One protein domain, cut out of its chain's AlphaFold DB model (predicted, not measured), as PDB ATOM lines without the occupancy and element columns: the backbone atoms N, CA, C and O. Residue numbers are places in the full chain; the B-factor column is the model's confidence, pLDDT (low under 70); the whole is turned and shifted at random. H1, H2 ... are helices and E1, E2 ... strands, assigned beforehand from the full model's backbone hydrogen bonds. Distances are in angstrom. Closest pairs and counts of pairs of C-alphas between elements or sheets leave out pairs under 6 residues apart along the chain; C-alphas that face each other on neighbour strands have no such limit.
ATOM      1  N   SER A  12      43.270  10.242 -11.991       62.69
ATOM      2  CA  SER A  12      42.740  11.598 -12.143       62.69
ATOM      3  C   SER A  12      41.219  11.571 -12.061       62.69
ATOM      4  O   SER A  12      40.575  10.740 -12.700       62.69
ATOM      5  N   LEU A  13      40.653  12.478 -11.271       65.88
ATOM      6  CA  LEU A  13      39.218  12.647 -11.080       65.88
ATOM      7  C   LEU A  13      38.855  14.116 -11.286       65.88
ATOM      8  O   LEU A  13      39.392  14.992 -10.607       65.88
ATOM      9  N   TYR A  14      37.902  14.360 -12.181       66.69
ATOM     10  CA  TYR A  14      37.313  15.676 -12.412       66.69
ATOM     11  C   TYR A  14      35.902  15.701 -11.824       66.69
ATOM     12  O   TYR A  14      35.004  15.051 -12.367       66.69
ATOM     13  N   PRO A  15      35.693  16.381 -10.691       66.69
ATOM     14  CA  PRO A  15      34.373  16.482 -10.094       66.69
ATOM     15  C   PRO A  15      33.484  17.477 -10.864       66.69
ATOM     16  O   PRO A  15      33.974  18.446 -11.441       66.69
ATOM     17  N   ALA A  16      32.169  17.241 -10.868       60.34
ATOM     18  CA  ALA A  16      31.173  18.109 -11.500       60.34
ATOM     19  C   ALA A  16      29.959  18.291 -10.576       60.34
ATOM     20  O   ALA A  16      29.554  17.347  -9.893       60.34
ATOM     21  N   ALA A  17      29.415  19.510 -10.524       62.72
ATOM     22  CA  ALA A  17      28.255  19.887  -9.714       62.72
ATOM     23  C   ALA A  17      27.219  20.610 -10.577       62.72
ATOM     24  O   ALA A  17      27.565  21.294 -11.539       62.72
ATOM     25  N   GLU A  18      25.952  20.480 -10.191       59.62
ATOM     26  CA  GLU A  18      24.825  21.204 -10.773       59.62
ATOM     27  C   GLU A  18      24.111  22.011  -9.680       59.62
ATOM     28  O   GLU A  18      23.891  21.510  -8.577       59.62
ATOM     29  N   GLY A  19      23.710  23.244 -10.008       59.84
ATOM     30  CA  GLY A  19      23.111  24.181  -9.047       59.84
ATOM     31  C   GLY A  19      24.154  25.034  -8.313       59.84
ATOM     32  O   GLY A  19      25.341  24.738  -8.369       59.84
ATOM     33  N   GLY A  20      23.710  26.104  -7.648       66.69
ATOM     34  CA  GLY A  20      24.600  27.105  -7.036       66.69
ATOM     35  C   GLY A  20      25.206  28.090  -8.045       66.69
ATOM     36  O   GLY A  20      24.944  28.011  -9.250       66.69
ATOM     37  N   GLU A  21      25.988  29.047  -7.542       62.75
ATOM     38  CA  GLU A  21      26.666  30.063  -8.360       62.75
ATOM     39  C   GLU A  21      28.157  29.707  -8.555       62.75
ATOM     40  O   GLU A  21      28.872  29.518  -7.572       62.75
ATOM     41  N   PRO A  22      28.670  29.571  -9.790       62.41
ATOM     42  CA  PRO A  22      30.092  29.301 -10.024       62.41
ATOM     43  C   PRO A  22      30.971  30.522  -9.672       62.41
ATOM     44  O   PRO A  22      30.500  31.655  -9.771       62.41
ATOM     45  N   PRO A  23      32.268  30.345  -9.336       66.81
ATOM     46  CA  PRO A  23      33.047  29.108  -9.416       66.81
ATOM     47  C   PRO A  23      32.844  28.161  -8.227       66.81
ATOM     48  O   PRO A  23      32.739  28.585  -7.079       66.81
ATOM     49  N   TYR A  24      32.872  26.858  -8.507       71.25
ATOM     50  CA  TYR A  24      32.832  25.824  -7.476       71.25
ATOM     51  C   TYR A  24      34.225  25.554  -6.905       71.25
ATOM     52  O   TYR A  24      35.210  25.486  -7.642       71.25
ATOM     53  N   THR A  25      34.292  25.329  -5.596       73.75
ATOM     54  CA  THR A  25      35.487  24.853  -4.896       73.75
ATOM     55  C   THR A  25      35.253  23.445  -4.370       73.75
ATOM     56  O   THR A  25      34.217  23.147  -3.771       73.75
ATOM     57  N   TRP A  26      36.216  22.565  -4.625       75.06
ATOM     58  CA  TRP A  26      36.129  21.141  -4.322       75.06
ATOM     59  C   TRP A  26      37.083  20.781  -3.194       75.06
ATOM     60  O   TRP A  26      38.219  21.244  -3.162       75.06
ATOM     61  N   SER A  27      36.629  19.935  -2.277       75.62
ATOM     62  CA  SER A  27      37.486  19.348  -1.248       75.62
ATOM     63  C   SER A  27      37.084  17.906  -0.988       75.62
ATOM     64  O   SER A  27      35.932  17.512  -1.195       75.62
ATOM     65  N   LEU A  28      38.049  17.100  -0.559       75.12
ATOM     66  CA  LEU A  28      37.841  15.696  -0.248       75.12
ATOM     67  C   LEU A  28      38.189  15.488   1.222       75.12
ATOM     68  O   LEU A  28      39.304  15.796   1.638       75.12
ATOM     69  N   ASN A  29      37.255  14.956   2.010       69.88
ATOM     70  CA  ASN A  29      37.612  14.465   3.335       69.88
ATOM     71  C   ASN A  29      38.288  13.103   3.151       69.88
ATOM     72  O   ASN A  29      37.630  12.068   3.025       69.88
ATOM     73  N   ALA A  30      39.606  13.159   2.999       58.50
ATOM     74  CA  ALA A  30      40.457  12.054   2.610       58.50
ATOM     75  C   ALA A  30      41.234  11.529   3.822       58.50
ATOM     76  O   ALA A  30      42.463  11.481   3.801       58.50
ATOM     77  N   GLU A  31      40.543  11.155   4.901       58.81
ATOM     78  CA  GLU A  31      41.204  10.405   5.968       58.81
ATOM     79  C   GLU A  31      41.779   9.119   5.343       58.81
ATOM     80  O   GLU A  31      41.047   8.193   4.997       58.81
ATOM     81  N   ASN A  32      43.107   9.083   5.171       58.78
ATOM     82  CA  ASN A  32      43.905   7.981   4.615       58.78
ATOM     83  C   ASN A  32      44.041   7.878   3.076       58.78
ATOM     84  O   ASN A  32      44.139   6.763   2.565       58.78
ATOM     85  N   LEU A  33      44.125   8.978   2.314       72.25
ATOM     86  CA  LEU A  33      44.589   8.942   0.906       72.25
ATOM     87  C   LEU A  33      45.820   9.830   0.677       72.25
ATOM     88  O   LEU A  33      45.767  10.823  -0.037       72.25
ATOM     89  N   SER A  34      46.960   9.443   1.250       71.44
ATOM     90  CA  SER A  34      48.226  10.187   1.131       71.44
ATOM     91  C   SER A  34      48.791  10.275  -0.292       71.44
ATOM     92  O   SER A  34      49.709  11.051  -0.538       71.44
ATOM     93  N   TRP A  35      48.284   9.463  -1.223       74.50
ATOM     94  CA  TRP A  35      48.714   9.434  -2.621       74.50
ATOM     95  C   TRP A  35      47.902  10.351  -3.543       74.50
ATOM     96  O   TRP A  35      48.294  10.502  -4.699       74.50
ATOM     97  N   LEU A  36      46.786  10.920  -3.068       75.56
ATOM     98  CA  LEU A  36      45.851  11.737  -3.845       75.56
ATOM     99  C   LEU A  36      45.943  13.201  -3.393       75.56
ATOM    100  O   LEU A  36      45.665  13.500  -2.235       75.56
ATOM    101  N   SER A  37      46.318  14.107  -4.294       73.50
ATOM    102  CA  SER A  37      46.329  15.549  -4.040       73.50
ATOM    103  C   SER A  37      44.952  16.175  -4.269       73.50
ATOM    104  O   SER A  37      44.191  15.773  -5.156       73.50
ATOM    105  N   ASP A  38      44.637  17.187  -3.464       66.12
ATOM    106  CA  ASP A  38      43.440  18.017  -3.540       66.12
ATOM    107  C   ASP A  38      43.680  19.263  -4.404       66.12
ATOM    108  O   ASP A  38      43.968  20.358  -3.928       66.12
ATOM    109  N   GLY A  39      43.560  19.109  -5.722       61.56
ATOM    110  CA  GLY A  39      43.502  20.259  -6.622       61.56
ATOM    111  C   GLY A  39      42.122  20.925  -6.604       61.56
ATOM    112  O   GLY A  39      41.093  20.270  -6.457       61.56
ATOM    113  N   THR A  40      42.081  22.241  -6.831       58.38
ATOM    114  CA  THR A  40      40.838  23.039  -6.849       58.38
ATOM    115  C   THR A  40      39.866  22.663  -7.971       58.38
ATOM    116  O   THR A  40      38.688  22.990  -7.875       58.38
ATOM    117  N   SER A  41      40.329  21.981  -9.024       57.28
ATOM    118  CA  SER A  41      39.524  21.566 -10.188       57.28
ATOM    119  C   SER A  41      39.673  20.087 -10.568       57.28
ATOM    120  O   SER A  41      38.979  19.605 -11.465       57.28
ATOM    121  N   ARG A  42      40.587  19.360  -9.916       63.94
ATOM    122  CA  ARG A  42      40.945  17.975 -10.237       63.94
ATOM    123  C   ARG A  42      41.663  17.344  -9.050       63.94
ATOM    124  O   ARG A  42      42.560  17.959  -8.487       63.94
ATOM    125  N   PHE A  43      41.327  16.098  -8.739       73.19
ATOM    126  CA  PHE A  43      42.098  15.270  -7.811       73.19
ATOM    127  C   PHE A  43      43.018  14.353  -8.607       73.19
ATOM    128  O   PHE A  43      42.557  13.677  -9.530       73.19
ATOM    129  N   GLU A  44      44.306  14.317  -8.275       72.38
ATOM    130  CA  GLU A  44      45.283  13.497  -8.992       72.38
ATOM    131  C   GLU A  44      46.278  12.824  -8.059       72.38
ATOM    132  O   GLU A  44      46.525  13.278  -6.951       72.38
ATOM    133  N   GLY A  45      46.823  11.687  -8.472       73.06
ATOM    134  CA  GLY A  45      47.662  10.917  -7.571       73.06
ATOM    135  C   GLY A  45      48.194   9.638  -8.176       73.06
ATOM    136  O   GLY A  45      47.657   9.133  -9.157       73.06
ATOM    137  N   THR A  46      49.254   9.096  -7.587       74.25
ATOM    138  CA  THR A  46      49.826   7.813  -8.015       74.25
ATOM    139  C   THR A  46      49.798   6.838  -6.839       74.25
ATOM    140  O   THR A  46      50.660   6.942  -5.964       74.25
ATOM    141  N   PRO A  47      48.830   5.906  -6.786       71.44
ATOM    142  CA  PRO A  47      48.720   4.965  -5.678       71.44
ATOM    143  C   PRO A  47      49.905   3.990  -5.631       71.44
ATOM    144  O   PRO A  47      50.543   3.679  -6.643       71.44
ATOM    145  N   THR A  48      50.205   3.497  -4.432       69.75
ATOM    146  CA  THR A  48      51.229   2.481  -4.163       69.75
ATOM    147  C   THR A  48      50.606   1.111  -3.873       69.75
ATOM    148  O   THR A  48      49.387   0.961  -3.827       69.75
ATOM    149  N   LEU A  49      51.441   0.082  -3.690       64.19
ATOM    150  CA  LEU A  49      50.969  -1.255  -3.299       64.19
ATOM    151  C   LEU A  49      50.263  -1.252  -1.935       64.19
ATOM    152  O   LEU A  49      49.323  -2.013  -1.738       64.19
ATOM    153  N   ASP A  50      50.665  -0.365  -1.026       67.44
ATOM    154  CA  ASP A  50      50.048  -0.230   0.299       67.44
ATOM    155  C   ASP A  50      48.665   0.444   0.230       67.44
ATOM    156  O   ASP A  50      47.910   0.470   1.205       67.44
ATOM    157  N   ASP A  51      48.297   0.962  -0.945       69.38
ATOM    158  CA  ASP A  51      47.033   1.645  -1.177       69.38
ATOM    159  C   ASP A  51      45.911   0.731  -1.664       69.38
ATOM    160  O   ASP A  51      44.782   1.205  -1.761       69.38
ATOM    161  N   ILE A  52      46.181  -0.561  -1.911       67.50
ATOM    162  CA  ILE A  52      45.203  -1.554  -2.393       67.50
ATOM    163  C   ILE A  52      44.100  -1.772  -1.349       67.50
ATOM    164  O   ILE A  52      44.213  -2.603  -0.448       67.50
ATOM    165  N   ARG A  53      43.012  -1.012  -1.466       69.31
ATOM    166  CA  ARG A  53      41.797  -1.116  -0.648       69.31
ATOM    167  C   ARG A  53      40.661  -0.324  -1.291       69.31
ATOM    168  O   ARG A  53      40.880   0.508  -2.173       69.31
ATOM    169  N   VAL A  54      39.444  -0.547  -0.803       67.06
ATOM    170  CA  VAL A  54      38.320   0.375  -1.006       67.06
ATOM    171  C   VAL A  54      38.380   1.418   0.108       67.06
ATOM    172  O   VAL A  54      38.227   1.071   1.276       67.06
ATOM    173  N   THR A  55      38.609   2.682  -0.239       72.44
ATOM    174  CA  THR A  55      38.633   3.794   0.721       72.44
ATOM    175  C   THR A  55      37.370   4.636   0.544       72.44
ATOM    176  O   THR A  55      37.173   5.178  -0.547       72.44
ATOM    177  N   PRO A  56      36.487   4.741   1.556       70.06
ATOM    178  CA  PRO A  56      35.366   5.666   1.500       70.06
ATOM    179  C   PRO A  56      35.886   7.105   1.542       70.06
ATOM    180  O   PRO A  56      36.812   7.414   2.285       70.06
ATOM    181  N   VAL A  57      35.291   7.983   0.745       74.50
ATOM    182  CA  VAL A  57      35.651   9.400   0.678       74.50
ATOM    183  C   VAL A  57      34.394  10.247   0.653       74.50
ATOM    184  O   VAL A  57      33.375   9.854   0.080       74.50
ATOM    185  N   VAL A  58      34.459  11.424   1.262       73.00
ATOM    186  CA  VAL A  58      33.380  12.408   1.177       73.00
ATOM    187  C   VAL A  58      33.861  13.547   0.297       73.00
ATOM    188  O   VAL A  58      34.784  14.268   0.669       73.00
ATOM    189  N   LEU A  59      33.239  13.695  -0.870       76.19
ATOM    190  CA  LEU A  59      33.450  14.854  -1.729       76.19
ATOM    191  C   LEU A  59      32.531  15.982  -1.258       76.19
ATOM    192  O   LEU A  59      31.319  15.792  -1.138       76.19
ATOM    193  N   GLN A  60      33.117  17.142  -0.988       77.81
ATOM    194  CA  GLN A  60      32.398  18.367  -0.672       77.81
ATOM    195  C   GLN A  60      32.602  19.378  -1.796       77.81
ATOM    196  O   GLN A  60      33.714  19.550  -2.300       77.81
ATOM    197  N   VAL A  61      31.517  20.055  -2.164       81.06
ATOM    198  CA  VAL A  61      31.528  21.162  -3.119       81.06
ATOM    199  C   VAL A  61      30.889  22.378  -2.483       81.06
ATOM    200  O   VAL A  61      29.868  22.267  -1.798       81.06
ATOM    201  N   ARG A  62      31.524  23.523  -2.705       82.38
ATOM    202  CA  ARG A  62      31.067  24.826  -2.249       82.38
ATOM    203  C   ARG A  62      30.956  25.766  -3.440       82.38
ATOM    204  O   ARG A  62      31.861  25.790  -4.275       82.38
ATOM    205  N   ASP A  63      29.861  26.504  -3.525       81.88
ATOM    206  CA  ASP A  63      29.648  27.503  -4.574       81.88
ATOM    207  C   ASP A  63      30.360  28.841  -4.266       81.88
ATOM    208  O   ASP A  63      31.012  28.987  -3.224       81.88
ATOM    209  N   ALA A  64      30.262  29.821  -5.167       78.44
ATOM    210  CA  ALA A  64      30.890  31.138  -5.032       78.44
ATOM    211  C   ALA A  64      30.402  31.926  -3.809       78.44
ATOM    212  O   ALA A  64      31.145  32.738  -3.257       78.44
ATOM    213  N   ASN A  65      29.170  31.663  -3.373       79.56
ATOM    214  CA  ASN A  65      28.541  32.292  -2.217       79.56
ATOM    215  C   ASN A  65      28.873  31.568  -0.907       79.56
ATOM    216  O   ASN A  65      28.530  32.033   0.181       79.56
ATOM    217  N   GLY A  66      29.585  30.447  -0.996       79.06
ATOM    218  CA  GLY A  66      29.993  29.657   0.144       79.06
ATOM    219  C   GLY A  66      28.970  28.604   0.566       79.06
ATOM    220  O   GLY A  66      29.153  28.007   1.625       79.06
ATOM    221  N   GLU A  67      27.930  28.337  -0.216       79.50
ATOM    222  CA  GLU A  67      26.910  27.341   0.101       79.50
ATOM    223  C   GLU A  67      27.420  25.922  -0.209       79.50
ATOM    224  O   GLU A  67      28.066  25.686  -1.229       79.50
ATOM    225  N   LEU A  68      27.192  24.972   0.707       80.19
ATOM    226  CA  LEU A  68      27.653  23.584   0.580       80.19
ATOM    227  C   LEU A  68      26.554  22.713  -0.029       80.19
ATOM    228  O   LEU A  68      25.427  22.709   0.463       80.19
ATOM    229  N   ALA A  69      26.891  21.905  -1.034       72.75
ATOM    230  CA  ALA A  69      25.954  20.899  -1.526       72.75
ATOM    231  C   ALA A  69      25.839  19.704  -0.562       72.75
ATOM    232  O   ALA A  69      26.722  19.443   0.263       72.75
ATOM    233  N   ASN A  70      24.764  18.925  -0.718       63.62
ATOM    234  CA  ASN A  70      24.604  17.654  -0.015       63.62
ATOM    235  C   ASN A  70      25.790  16.726  -0.305       63.62
ATOM    236  O   ASN A  70      26.071  16.395  -1.459       63.62
ATOM    237  N   SER A  71      26.464  16.278   0.751       64.75
ATOM    238  CA  SER A  71      27.584  15.354   0.626       64.75
ATOM    239  C   SER A  71      27.088  13.912   0.488       64.75
ATOM    240  O   SER A  71      26.111  13.493   1.112       64.75
ATOM    241  N   ARG A  72      27.764  13.134  -0.361       59.59
ATOM    242  CA  ARG A  72      27.510  11.703  -0.536       59.59
ATOM    243  C   ARG A  72      28.787  10.928  -0.250       59.59
ATOM    244  O   ARG A  72      29.867  11.335  -0.671       59.59
ATOM    245  N   LEU A  73      28.645   9.790   0.429       62.47
ATOM    246  CA  LEU A  73      29.739   8.840   0.589       62.47
ATOM    247  C   LEU A  73      30.077   8.234  -0.785       62.47
ATOM    248  O   LEU A  73      29.232   7.592  -1.414       62.47
ATOM    249  N   LEU A  74      31.297   8.470  -1.249       66.62
ATOM    250  CA  LEU A  74      31.892   7.861  -2.436       66.62
ATOM    251  C   LEU A  74      32.957   6.848  -1.994       66.62
ATOM    252  O   LEU A  74      33.294   6.765  -0.816       66.62
ATOM    253  N   SER A  75      33.493   6.062  -2.926       63.03
ATOM    254  CA  SER A  75      34.579   5.123  -2.635       63.03
ATOM    255  C   SER A  75      35.612   5.109  -3.753       63.03
ATOM    256  O   SER A  75      35.244   4.963  -4.919       63.03
ATOM    257  N   ILE A  76      36.890   5.201  -3.391       69.12
ATOM    258  CA  ILE A  76      38.023   5.007  -4.299       69.12
ATOM    259  C   ILE A  76      38.583   3.606  -4.063       69.12
ATOM    260  O   ILE A  76      38.977   3.276  -2.947       69.12
ATOM    261  N   THR A  77      38.625   2.785  -5.111       66.00
ATOM    262  CA  THR A  77      39.190   1.432  -5.057       66.00
ATOM    263  C   THR A  77      40.519   1.409  -5.793       66.00
ATOM    264  O   THR A  77      40.549   1.565  -7.012       66.00
ATOM    265  N   VAL A  78      41.610   1.176  -5.066       66.62
ATOM    266  CA  VAL A  78      42.909   0.872  -5.676       66.62
ATOM    267  C   VAL A  78      42.990  -0.637  -5.851       66.62
ATOM    268  O   VAL A  78      42.812  -1.398  -4.899       66.62
ATOM    269  N   LEU A  79      43.210  -1.072  -7.086       61.56
ATOM    270  CA  LEU A  79      43.303  -2.484  -7.434       61.56
ATOM    271  C   LEU A  79      44.747  -2.982  -7.274       61.56
ATOM    272  O   LEU A  79      45.681  -2.190  -7.433       61.56
ATOM    273  N   PRO A  80      44.952  -4.280  -6.982       58.69
ATOM    274  CA  PRO A  80      46.282  -4.868  -7.019       58.69
ATOM    275  C   PRO A  80      46.919  -4.720  -8.411       58.69
ATOM    276  O   PRO A  80      46.202  -4.541  -9.402       58.69
ATOM    277  N   PRO A  81      48.262  -4.810  -8.518       59.50
ATOM    278  CA  PRO A  81      48.928  -4.938  -9.807       59.50
ATOM    279  C   PRO A  81      48.276  -6.057 -10.621       59.50
ATOM    280  O   PRO A  81      47.800  -7.017 -10.013       59.50
ATOM    281  N   PRO A  82      48.286  -5.976 -11.963       55.06
ATOM    282  CA  PRO A  82      47.749  -7.032 -12.812       55.06
ATOM    283  C   PRO A  82      48.302  -8.401 -12.391       55.06
ATOM    284  O   PRO A  82      49.488  -8.673 -12.576       55.06
ATOM    285  N   GLY A  83      47.458  -9.221 -11.766       57.41
ATOM    286  CA  GLY A  83      47.706 -10.644 -11.557       57.41
ATOM    287  C   GLY A  83      47.175 -11.451 -12.745       57.41
ATOM    288  O   GLY A  83      46.656 -10.881 -13.704       57.41
ATOM    289  N   ASP A  84      47.265 -12.779 -12.667       53.03
ATOM    290  CA  ASP A  84      46.743 -13.682 -13.708       53.03
ATOM    291  C   ASP A  84      45.198 -13.719 -13.766       53.03
ATOM    292  O   ASP A  84      44.629 -14.227 -14.734       53.03
ATOM    293  N   GLU A  85      44.497 -13.170 -12.764       56.81
ATOM    294  CA  GLU A  85      43.031 -13.135 -12.745       56.81
ATOM    295  C   GLU A  85      42.455 -11.890 -13.450       56.81
ATOM    296  O   GLU A  85      42.835 -10.753 -13.150       56.81
ATOM    297  N   PRO A  86      41.499 -12.065 -14.382       62.28
ATOM    298  CA  PRO A  86      40.862 -10.953 -15.076       62.28
ATOM    299  C   PRO A  86      39.953 -10.148 -14.135       62.28
ATOM    300  O   PRO A  86      39.010 -10.686 -13.556       62.28
ATOM    301  N   VAL A  87      40.177  -8.832 -14.036       75.62
ATOM    302  CA  VAL A  87      39.252  -7.916 -13.348       75.62
ATOM    303  C   VAL A  87      38.157  -7.497 -14.337       75.62
ATOM    304  O   VAL A  87      38.460  -6.800 -15.305       75.62
ATOM    305  N   PRO A  88      36.884  -7.888 -14.143       80.50
ATOM    306  CA  PRO A  88      35.839  -7.642 -15.133       80.50
ATOM    307  C   PRO A  88      35.534  -6.147 -15.273       80.50
ATOM    308  O   PRO A  88      35.236  -5.477 -14.283       80.50
ATOM    309  N   LEU A  89      35.562  -5.650 -16.510       86.25
ATOM    310  CA  LEU A  89      35.228  -4.271 -16.863       86.25
ATOM    311  C   LEU A  89      33.719  -4.015 -16.703       86.25
ATOM    312  O   LEU A  89      32.892  -4.756 -17.236       86.25
ATOM    313  N   LYS A  90      33.346  -2.967 -15.964       84.50
ATOM    314  CA  LYS A  90      31.950  -2.580 -15.707       84.50
ATOM    315  C   LYS A  90      31.776  -1.068 -15.737       84.50
ATOM    316  O   LYS A  90      32.508  -0.339 -15.071       84.50
ATOM    317  N   LEU A  91      30.742  -0.605 -16.435       87.75
ATOM    318  CA  LEU A  91      30.327   0.794 -16.425       87.75
ATOM    319  C   LEU A  91      29.433   1.066 -15.204       87.75
ATOM    320  O   LEU A  91      28.492   0.319 -14.937       87.75
ATOM    321  N   LEU A  92      29.750   2.109 -14.436       83.12
ATOM    322  CA  LEU A  92      29.045   2.467 -13.200       83.12
ATOM    323  C   LEU A  92      28.029   3.591 -13.389       83.12
ATOM    324  O   LEU A  92      27.055   3.655 -12.636       83.12
ATOM    325  N   THR A  93      28.233   4.473 -14.368       83.94
ATOM    326  CA  THR A  93      27.246   5.502 -14.708       83.94
ATOM    327  C   THR A  93      25.942   4.814 -15.103       83.94
ATOM    328  O   THR A  93      25.939   3.920 -15.938       83.94
ATOM    329  N   ARG A  94      24.823   5.178 -14.470       83.50
ATOM    330  CA  ARG A  94      23.512   4.544 -14.730       83.50
ATOM    331  C   ARG A  94      22.552   5.444 -15.488       83.50
ATOM    332  O   ARG A  94      21.757   4.949 -16.278       83.50
ATOM    333  N   ILE A  95      22.637   6.747 -15.246       82.44
ATOM    334  CA  ILE A  95      21.745   7.758 -15.807       82.44
ATOM    335  C   ILE A  95      22.559   8.964 -16.266       82.44
ATOM    336  O   ILE A  95      23.636   9.226 -15.727       82.44
ATOM    337  N   LEU A  96      22.024   9.680 -17.250       86.12
ATOM    338  CA  LEU A  96      22.470  11.017 -17.628       86.12
ATOM    339  C   LEU A  96      21.406  11.995 -17.106       86.12
ATOM    340  O   LEU A  96      20.226  11.721 -17.335       86.12
ATOM    341  N   PRO A  97      21.773  13.057 -16.369       82.56
ATOM    342  CA  PRO A  97      20.810  14.055 -15.912       82.56
ATOM    343  C   PRO A  97      20.080  14.747 -17.071       82.56
ATOM    344  O   PRO A  97      20.684  15.099 -18.085       82.56
ATOM    345  N   ASP A  98      18.776  14.964 -16.904       86.12
ATOM    346  CA  ASP A  98      18.009  15.846 -17.784       86.12
ATOM    347  C   ASP A  98      18.446  17.302 -17.570       86.12
ATOM    348  O   ASP A  98      18.843  17.690 -16.472       86.12
ATOM    349  N   SER A  99      18.361  18.133 -18.609       84.44
ATOM    350  CA  SER A  99      18.828  19.522 -18.540       84.44
ATOM    351  C   SER A  99      18.032  20.455 -19.460       84.44
ATOM    352  O   SER A  99      17.058  20.050 -20.094       84.44
ATOM    353  N   ILE A 100      18.403  21.736 -19.505       84.56
ATOM    354  CA  ILE A 100      17.708  22.786 -20.262       84.56
ATOM    355  C   ILE A 100      18.630  23.411 -21.314       84.56
ATOM    356  O   ILE A 100      19.837  23.525 -21.106       84.56
ATOM    357  N   VAL A 101      18.063  23.876 -22.429       87.50
ATOM    358  CA  VAL A 101      18.821  24.621 -23.453       87.50
ATOM    359  C   VAL A 101      19.492  25.858 -22.841       87.50
ATOM    360  O   VAL A 101      18.900  26.570 -22.032       87.50
ATOM    361  N   GLY A 102      20.725  26.128 -23.261       80.75
ATOM    362  CA  GLY A 102      21.544  27.264 -22.852       80.75
ATOM    363  C   GLY A 102      22.393  27.020 -21.606       80.75
ATOM    364  O   GLY A 102      23.181  27.895 -21.262       80.75
ATOM    365  N   ARG A 103      22.260  25.868 -20.932       79.62
ATOM    366  CA  ARG A 103      23.162  25.486 -19.837       79.62
ATOM    367  C   ARG A 103      24.384  24.734 -20.342       79.62
ATOM    368  O   ARG A 103      24.300  23.970 -21.305       79.62
ATOM    369  N   ASP A 104      25.489  24.923 -19.632       83.31
ATOM    370  CA  ASP A 104      26.652  24.055 -19.745       83.31
ATOM    371  C   ASP A 104      26.349  22.701 -19.108       83.31
ATOM    372  O   ASP A 104      25.663  22.597 -18.089       83.31
ATOM    373  N   TYR A 105      26.850  21.657 -19.746       83.12
ATOM    374  CA  TYR A 105      26.694  20.273 -19.347       83.12
ATOM    375  C   TYR A 105      28.086  19.650 -19.295       83.12
ATOM    376  O   TYR A 105      28.860  19.806 -20.238       83.12
ATOM    377  N   GLN A 106      28.416  18.954 -18.209       87.38
ATOM    378  CA  GLN A 106      29.678  18.231 -18.067       87.38
ATOM    379  C   GLN A 106      29.453  16.966 -17.241       87.38
ATOM    380  O   GLN A 106      29.027  17.026 -16.091       87.38
ATOM    381  N   LEU A 107      29.768  15.813 -17.827       85.62
ATOM    382  CA  LEU A 107      29.623  14.512 -17.195       85.62
ATOM    383  C   LEU A 107      30.836  13.631 -17.487       85.62
ATOM    384  O   LEU A 107      31.230  13.475 -18.641       85.62
ATOM    385  N   VAL A 108      31.362  12.987 -16.449       84.88
ATOM    386  CA  VAL A 108      32.421  11.977 -16.555       84.88
ATOM    387  C   VAL A 108      31.808  10.581 -16.419       84.88
ATOM    388  O   VAL A 108      31.070  10.310 -15.467       84.88
ATOM    389  N   PHE A 109      32.098   9.678 -17.356       85.88
ATOM    390  CA  PHE A 109      31.664   8.287 -17.257       85.88
ATOM    391  C   PHE A 109      32.535   7.508 -16.268       85.88
ATOM    392  O   PHE A 109      33.752   7.424 -16.408       85.88
ATOM    393  N   ALA A 110      31.899   6.895 -15.270       80.75
ATOM    394  CA  ALA A 110      32.580   6.089 -14.268       80.75
ATOM    395  C   ALA A 110      32.667   4.627 -14.720       80.75
ATOM    396  O   ALA A 110      31.667   4.031 -15.130       80.75
ATOM    397  N   VAL A 111      33.852   4.031 -14.590       82.88
ATOM    398  CA  VAL A 111      34.142   2.629 -14.920       82.88
ATOM    399  C   VAL A 111      34.925   1.972 -13.783       82.88
ATOM    400  O   VAL A 111      35.669   2.639 -13.067       82.88
ATOM    401  N   VAL A 112      34.742   0.666 -13.597       80.25
ATOM    402  CA  VAL A 112      35.513  -0.159 -12.661       80.25
ATOM    403  C   VAL A 112      35.985  -1.437 -13.349       80.25
ATOM    404  O   VAL A 112      35.296  -1.967 -14.219       80.25
ATOM    405  N   GLY A 113      37.143  -1.945 -12.930       78.12
ATOM    406  CA  GLY A 113      37.765  -3.130 -13.516       78.12
ATOM    407  C   GLY A 113      38.374  -2.880 -14.894       78.12
ATOM    408  O   GLY A 113      38.446  -1.742 -15.344       78.12
ATOM    409  N   GLY A 114      38.829  -3.947 -15.549       82.06
ATOM    410  CA  GLY A 114      39.665  -3.864 -16.743       82.06
ATOM    411  C   GLY A 114      41.033  -3.232 -16.478       82.06
ATOM    412  O   GLY A 114      41.423  -2.972 -15.337       82.06
ATOM    413  N   TYR A 115      41.773  -3.008 -17.560       77.44
ATOM    414  CA  TYR A 115      43.136  -2.491 -17.505       77.44
ATOM    415  C   TYR A 115      43.300  -1.194 -18.316       77.44
ATOM    416  O   TYR A 115      43.083  -1.206 -19.531       77.44
ATOM    417  N   PRO A 116      43.747  -0.084 -17.700       74.81
ATOM    418  CA  PRO A 116      43.994   1.159 -18.423       74.81
ATOM    419  C   PRO A 116      45.193   1.031 -19.393       74.81
ATOM    420  O   PRO A 116      46.068   0.182 -19.181       74.81
ATOM    421  N   PRO A 117      45.299   1.896 -20.421       82.81
ATOM    422  CA  PRO A 117      44.376   2.989 -20.744       82.81
ATOM    423  C   PRO A 117      43.032   2.483 -21.283       82.81
ATOM    424  O   PRO A 117      42.972   1.451 -21.949       82.81
ATOM    425  N   TYR A 118      41.965   3.223 -20.982       85.56
ATOM    426  CA  TYR A 118      40.638   2.965 -21.533       85.56
ATOM    427  C   TYR A 118      40.444   3.766 -22.816       85.56
ATOM    428  O   TYR A 118      40.855   4.920 -22.898       85.56
ATOM    429  N   HIS A 119      39.795   3.151 -23.795       92.50
ATOM    430  CA  HIS A 119      39.357   3.801 -25.018       92.50
ATOM    431  C   HIS A 119      37.834   3.885 -25.015       92.50
ATOM    432  O   HIS A 119      37.149   2.866 -24.879       92.50
ATOM    433  N   TRP A 120      37.301   5.088 -25.187       95.69
ATOM    434  CA  TRP A 120      35.875   5.347 -25.101       95.69
ATOM    435  C   TRP A 120      35.280   5.645 -26.469       95.69
ATOM    436  O   TRP A 120      35.856   6.352 -27.287       95.69
ATOM    437  N   VAL A 121      34.077   5.139 -26.709       96.19
ATOM    438  CA  VAL A 121      33.298   5.445 -27.906       96.19
ATOM    439  C   VAL A 121      31.897   5.841 -27.476       96.19
ATOM    440  O   VAL A 121      31.210   5.071 -26.806       96.19
ATOM    441  N   LEU A 122      31.455   7.028 -27.891       95.44
ATOM    442  CA  LEU A 122      30.079   7.485 -27.718       95.44
ATOM    443  C   LEU A 122      29.372   7.520 -29.072       95.44
ATOM    444  O   LEU A 122      29.667   8.353 -29.926       95.44
ATOM    445  N   GLN A 123      28.393   6.641 -29.255       95.69
ATOM    446  CA  GLN A 123      27.504   6.651 -30.416       95.69
ATOM    447  C   GLN A 123      26.165   7.283 -30.042       95.69
ATOM    448  O   GLN A 123      25.723   7.194 -28.899       95.69
ATOM    449  N   GLY A 124      25.501   7.932 -30.996       93.12
ATOM    450  CA  GLY A 124      24.188   8.539 -30.783       93.12
ATOM    451  C   GLY A 124      24.075   9.936 -31.372       93.12
ATOM    452  O   GLY A 124      24.829  10.316 -32.262       93.12
ATOM    453  N   ASN A 125      23.119  10.712 -30.869       91.06
ATOM    454  CA  ASN A 125      22.785  12.041 -31.391       91.06
ATOM    455  C   ASN A 125      23.251  13.206 -30.498       91.06
ATOM    456  O   ASN A 125      22.762  14.319 -30.677       91.06
ATOM    457  N   HIS A 126      24.193  12.978 -29.578       89.50
ATOM    458  CA  HIS A 126      24.703  13.987 -28.638       89.50
ATOM    459  C   HIS A 126      25.192  15.276 -29.333       89.50
ATOM    460  O   HIS A 126      24.843  16.373 -28.903       89.50
ATOM    461  N   GLY A 127      25.889  15.159 -30.472       88.50
ATOM    462  CA  GLY A 127      26.386  16.316 -31.230       88.50
ATOM    463  C   GLY A 127      25.296  17.258 -31.758       88.50
ATOM    464  O   GLY A 127      25.572  18.424 -32.022       88.50
ATOM    465  N   LYS A 128      24.032  16.808 -31.861       88.38
ATOM    466  CA  LYS A 128      22.911  17.674 -32.275       88.38
ATOM    467  C   LYS A 128      22.546  18.733 -31.233       88.38
ATOM    468  O   LYS A 128      21.879  19.699 -31.580       88.38
ATOM    469  N   ALA A 129      22.962  18.540 -29.986       89.44
ATOM    470  CA  ALA A 129      22.678  19.443 -28.881       89.44
ATOM    471  C   ALA A 129      23.909  20.239 -28.423       89.44
ATOM    472  O   ALA A 129      23.892  20.775 -27.324       89.44
ATOM    473  N   GLY A 130      24.973  20.315 -29.231       90.50
ATOM    474  CA  GLY A 130      26.186  21.060 -28.864       90.50
ATOM    475  C   GLY A 130      27.102  20.334 -27.874       90.50
ATOM    476  O   GLY A 130      28.028  20.942 -27.345       90.50
ATOM    477  N   LEU A 131      26.869  19.039 -27.639       93.00
ATOM    478  CA  LEU A 131      27.724  18.209 -26.795       93.00
ATOM    479  C   LEU A 131      28.885  17.610 -27.589       93.00
ATOM    480  O   LEU A 131      28.710  17.107 -28.701       93.00
ATOM    481  N   VAL A 132      30.048  17.597 -26.958       93.19
ATOM    482  CA  VAL A 132      31.310  17.035 -27.429       93.19
ATOM    483  C   VAL A 132      31.744  15.939 -26.461       93.19
ATOM    484  O   VAL A 132      31.582  16.061 -25.246       93.19
ATOM    485  N   PHE A 133      32.285  14.850 -27.002       95.31
ATOM    486  CA  PHE A 133      32.756  13.713 -26.222       95.31
ATOM    487  C   PHE A 133      34.274  13.555 -26.329       95.31
ATOM    488  O   PHE A 133      34.810  13.556 -27.434       95.31
ATOM    489  N   SER A 134      34.945  13.395 -25.188       91.50
ATOM    490  CA  SER A 134      36.361  13.029 -25.093       91.50
ATOM    491  C   SER A 134      36.495  11.505 -25.054       91.50
ATOM    492  O   SER A 134      36.078  10.860 -24.090       91.50
ATOM    493  N   ASP A 135      37.080  10.932 -26.105       88.31
ATOM    494  CA  ASP A 135      37.301   9.489 -26.282       88.31
ATOM    495  C   ASP A 135      38.436   8.916 -25.412       88.31
ATOM    496  O   ASP A 135      38.535   7.702 -25.224       88.31
ATOM    497  N   THR A 136      39.269   9.788 -24.849       81.81
ATOM    498  CA  THR A 136      40.395   9.441 -23.973       81.81
ATOM    499  C   THR A 136      40.043   9.604 -22.500       81.81
ATOM    500  O   THR A 136      40.443   8.781 -21.677       81.81
ATOM    501  N   GLU A 137      39.252  10.620 -22.158       81.06
ATOM    502  CA  GLU A 137      38.893  10.923 -20.767       81.06
ATOM    503  C   GLU A 137      37.493  10.422 -20.383       81.06
ATOM    504  O   GLU A 137      37.146  10.413 -19.204       81.06
ATOM    505  N   GLY A 138      36.674  10.000 -21.354       87.44
ATOM    506  CA  GLY A 138      35.303   9.563 -21.097       87.44
ATOM    507  C   GLY A 138      34.417  10.703 -20.588       87.44
ATOM    508  O   GLY A 138      33.580  10.490 -19.709       87.44
ATOM    509  N   ILE A 139      34.611  11.917 -21.111       87.31
ATOM    510  CA  ILE A 139      33.890  13.126 -20.683       87.31
ATOM    511  C   ILE A 139      32.921  13.565 -21.777       87.31
ATOM    512  O   ILE A 139      33.320  13.766 -22.920       87.31
ATOM    513  N   LEU A 140      31.650  13.755 -21.425       91.88
ATOM    514  CA  LEU A 140      30.637  14.396 -22.259       91.88
ATOM    515  C   LEU A 140      30.447  15.834 -21.778       91.88
ATOM    516  O   LEU A 140      30.030  16.039 -20.640       91.88
ATOM    517  N   SER A 141      30.749  16.821 -22.619       89.88
ATOM    518  CA  SER A 141      30.715  18.233 -22.227       89.88
ATOM    519  C   SER A 141      30.216  19.165 -23.329       89.88
ATOM    520  O   SER A 141      30.212  18.792 -24.497       89.88
ATOM    521  N   GLY A 142      29.792  20.376 -22.976       88.12
ATOM    522  CA  GLY A 142      29.424  21.430 -23.925       88.12
ATOM    523  C   GLY A 142      28.221  22.245 -23.463       88.12
ATOM    524  O   GLY A 142      27.619  21.950 -22.433       88.12
ATOM    525  N   THR A 143      27.850  23.258 -24.241       87.62
ATOM    526  CA  THR A 143      26.654  24.073 -23.985       87.62
ATOM    527  C   THR A 143      25.476  23.523 -24.784       87.62
ATOM    528  O   THR A 143      25.574  23.332 -25.997       87.62
ATOM    529  N   LEU A 144      24.342  23.286 -24.123       89.25
ATOM    530  CA  LEU A 144      23.161  22.681 -24.740       89.25
ATOM    531  C   LEU A 144      22.471  23.660 -25.697       89.25
ATOM    532  O   LEU A 144      21.900  24.654 -25.261       89.25
ATOM    533  N   THR A 145      22.482  23.393 -27.003       91.69
ATOM    534  CA  THR A 145      22.001  24.357 -28.020       91.69
ATOM    535  C   THR A 145      20.597  24.089 -28.553       91.69
ATOM    536  O   THR A 145      19.973  24.994 -29.108       91.69
ATOM    537  N   ALA A 146      20.076  22.872 -28.396       89.00
ATOM    538  CA  ALA A 146      18.790  22.479 -28.961       89.00
ATOM    539  C   ALA A 146      18.009  21.573 -28.001       89.00
ATOM    540  O   ALA A 146      18.609  20.693 -27.380       89.00
ATOM    541  N   PRO A 147      16.680  21.758 -27.883       90.94
ATOM    542  CA  PRO A 147      15.858  20.864 -27.087       90.94
ATOM    543  C   PRO A 147      15.673  19.524 -27.803       90.94
ATOM    544  O   PRO A 147      15.713  19.441 -29.033       90.94
ATOM    545  N   GLY A 148      15.411  18.474 -27.034       91.56
ATOM    546  CA  GLY A 148      15.080  17.154 -27.551       91.56
ATOM    547  C   GLY A 148      15.605  16.013 -26.693       91.56
ATOM    548  O   GLY A 148      16.302  16.202 -25.700       91.56
ATOM    549  N   THR A 149      15.267  14.797 -27.110       94.50
ATOM    550  CA  THR A 149      15.754  13.573 -26.473       94.50
ATOM    551  C   THR A 149      17.103  13.168 -27.054       94.50
ATOM    552  O   THR A 149      17.224  12.908 -28.260       94.50
ATOM    553  N   ILE A 150      18.103  13.030 -26.190       93.56
ATOM    554  CA  ILE A 150      19.397  12.465 -26.553       93.56
ATOM    555  C   ILE A 150      19.397  10.979 -26.222       93.56
ATOM    556  O   ILE A 150      19.094  10.572 -25.105       93.56
ATOM    557  N   LYS A 151      19.715  10.169 -27.230       94.94
ATOM    558  CA  LYS A 151      19.910   8.726 -27.127       94.94
ATOM    559  C   LYS A 151      21.367   8.443 -27.443       94.94
ATOM    560  O   LYS A 151      21.819   8.697 -28.563       94.94
ATOM    561  N   SER A 152      22.074   7.901 -26.464       92.62
ATOM    562  CA  SER A 152      23.505   7.647 -26.563       92.62
ATOM    563  C   SER A 152      23.839   6.232 -26.124       92.62
ATOM    564  O   SER A 152      23.241   5.716 -25.187       92.62
ATOM    565  N   GLN A 153      24.803   5.604 -26.783       96.00
ATOM    566  CA  GLN A 153      25.422   4.363 -26.343       96.00
ATOM    567  C   GLN A 153      26.901   4.633 -26.091       96.00
ATOM    568  O   GLN A 153      27.613   5.080 -26.987       96.00
ATOM    569  N   VAL A 154      27.339   4.376 -24.865       96.56
ATOM    570  CA  VAL A 154      28.745   4.462 -24.469       96.56
ATOM    571  C   VAL A 154      29.312   3.060 -24.500       96.56
ATOM    572  O   VAL A 154      28.732   2.161 -23.891       96.56
ATOM    573  N   THR A 155      30.450   2.898 -25.155       96.75
ATOM    574  CA  THR A 155      31.276   1.696 -25.098       96.75
ATOM    575  C   THR A 155      32.631   2.078 -24.532       96.75
ATOM    576  O   THR A 155      33.243   3.042 -24.991       96.75
ATOM    577  N   VAL A 156      33.100   1.326 -23.541       95.69
ATOM    578  CA  VAL A 156      34.459   1.452 -23.009       95.69
ATOM    579  C   VAL A 156      35.211   0.156 -23.259       95.69
ATOM    580  O   VAL A 156      34.691  -0.929 -22.988       95.69
ATOM    581  N   THR A 157      36.417   0.296 -23.801       93.56
ATOM    582  CA  THR A 157      37.333  -0.793 -24.133       93.56
ATOM    583  C   THR A 157      38.595  -0.643 -23.298       93.56
ATOM    584  O   THR A 157      39.165   0.445 -23.237       93.56
TER     585      THR A 157
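Overview. This is residues 12 to 157 of the 476 residues of an uncharacterized protein of Olavius algarvensis Delta 1 endosymbiont (UniProt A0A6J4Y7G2). Two small lobes built of strands lie side by side, the first holding E1 to E5 and the second E6 to E10, with a long unnamed link between them. In the first, the small hairpin E2 and E3 lies to one side of the twisted sheet E1 E4 E5; in the second, the sheet E6 E9 E8 and the pair E7 and E10 form two layers only partly face to face, with the short helix H1 at one end. The printed part has 146 residues, with ten named strands and one named helix, which comes between E7 and E8; under half of the residues are in named elements, and the class is mostly strand. The sheets' neighbour strands are antiparallel, in the orders E1, E4, E5; E6, E9, E8; E2, E3; and E7, E10. The whole is compact, with a radius of gyration of the C-alphas of 16.9 A, and flat, spanning 48 by 39 by 19 A.

Along the chain. E1, residues 25 to 29, begins at C-alpha 25 (35.487, 24.853, -4.896). E2 is residues 36 to 38 and E3 residues 43 to 45. E4, residues 54 to 62, is 25.5 A long, and E5, residues 72 to 77, 16.2 A. E6 is residues 104 to 108, and E7, residues 119 to 124, is 16.9 A long. H1, residues 126 to 129, precedes E8, residues 131 to 134, and E9, residues 139 to 143. E10, residues 148 to 157, is the longest strand at 28.8 A and ends at C-alpha 157 (37.333, -0.793, -24.133).

Arrangement. The sheet E1 E4 E5 is strongly twisted, with E4 as its inner strand; N 27 and O 60 are 2.9 A apart, and in the hairpin E4 and E5 N 57 and O 74 are 2.8 A apart. In the hairpin E2 and E3, N 37 and O 44 are 2.8 A apart. The closest C-alphas of E1 and E2, Ser 27 and Asp 38, are 6.5 A apart. E5 and E6 are apart. E9 is the inner strand of its sheet: N 107 of E6 and O 140 are 2.8 A apart, and in the hairpin E8 and E9 N 132 and O 141 are 2.7 A apart. In E7 and E10, N 121 and O 155 are 2.8 A apart. The closest C-alphas of E7 and E8, Leu 122 and Phe 133, are 6.9 A apart. H1 only grazes the sheet E6 E9 E8 with residues 126 to 129, and is too short for an O i to N i+4 pair; its one O i to N i+3 pair is within hydrogen-bond range.

Size, cuts and confidence. The C-alphas farthest apart, those of Asn 65 and Asp 84, are 50.8 A apart. The printed part has no cut. The link E5 to E6, 26 residues, is long. Mean pLDDT of the printed part is 77.5; 45 residues are under 70, among them residues 12 to 23 and 70 to 86.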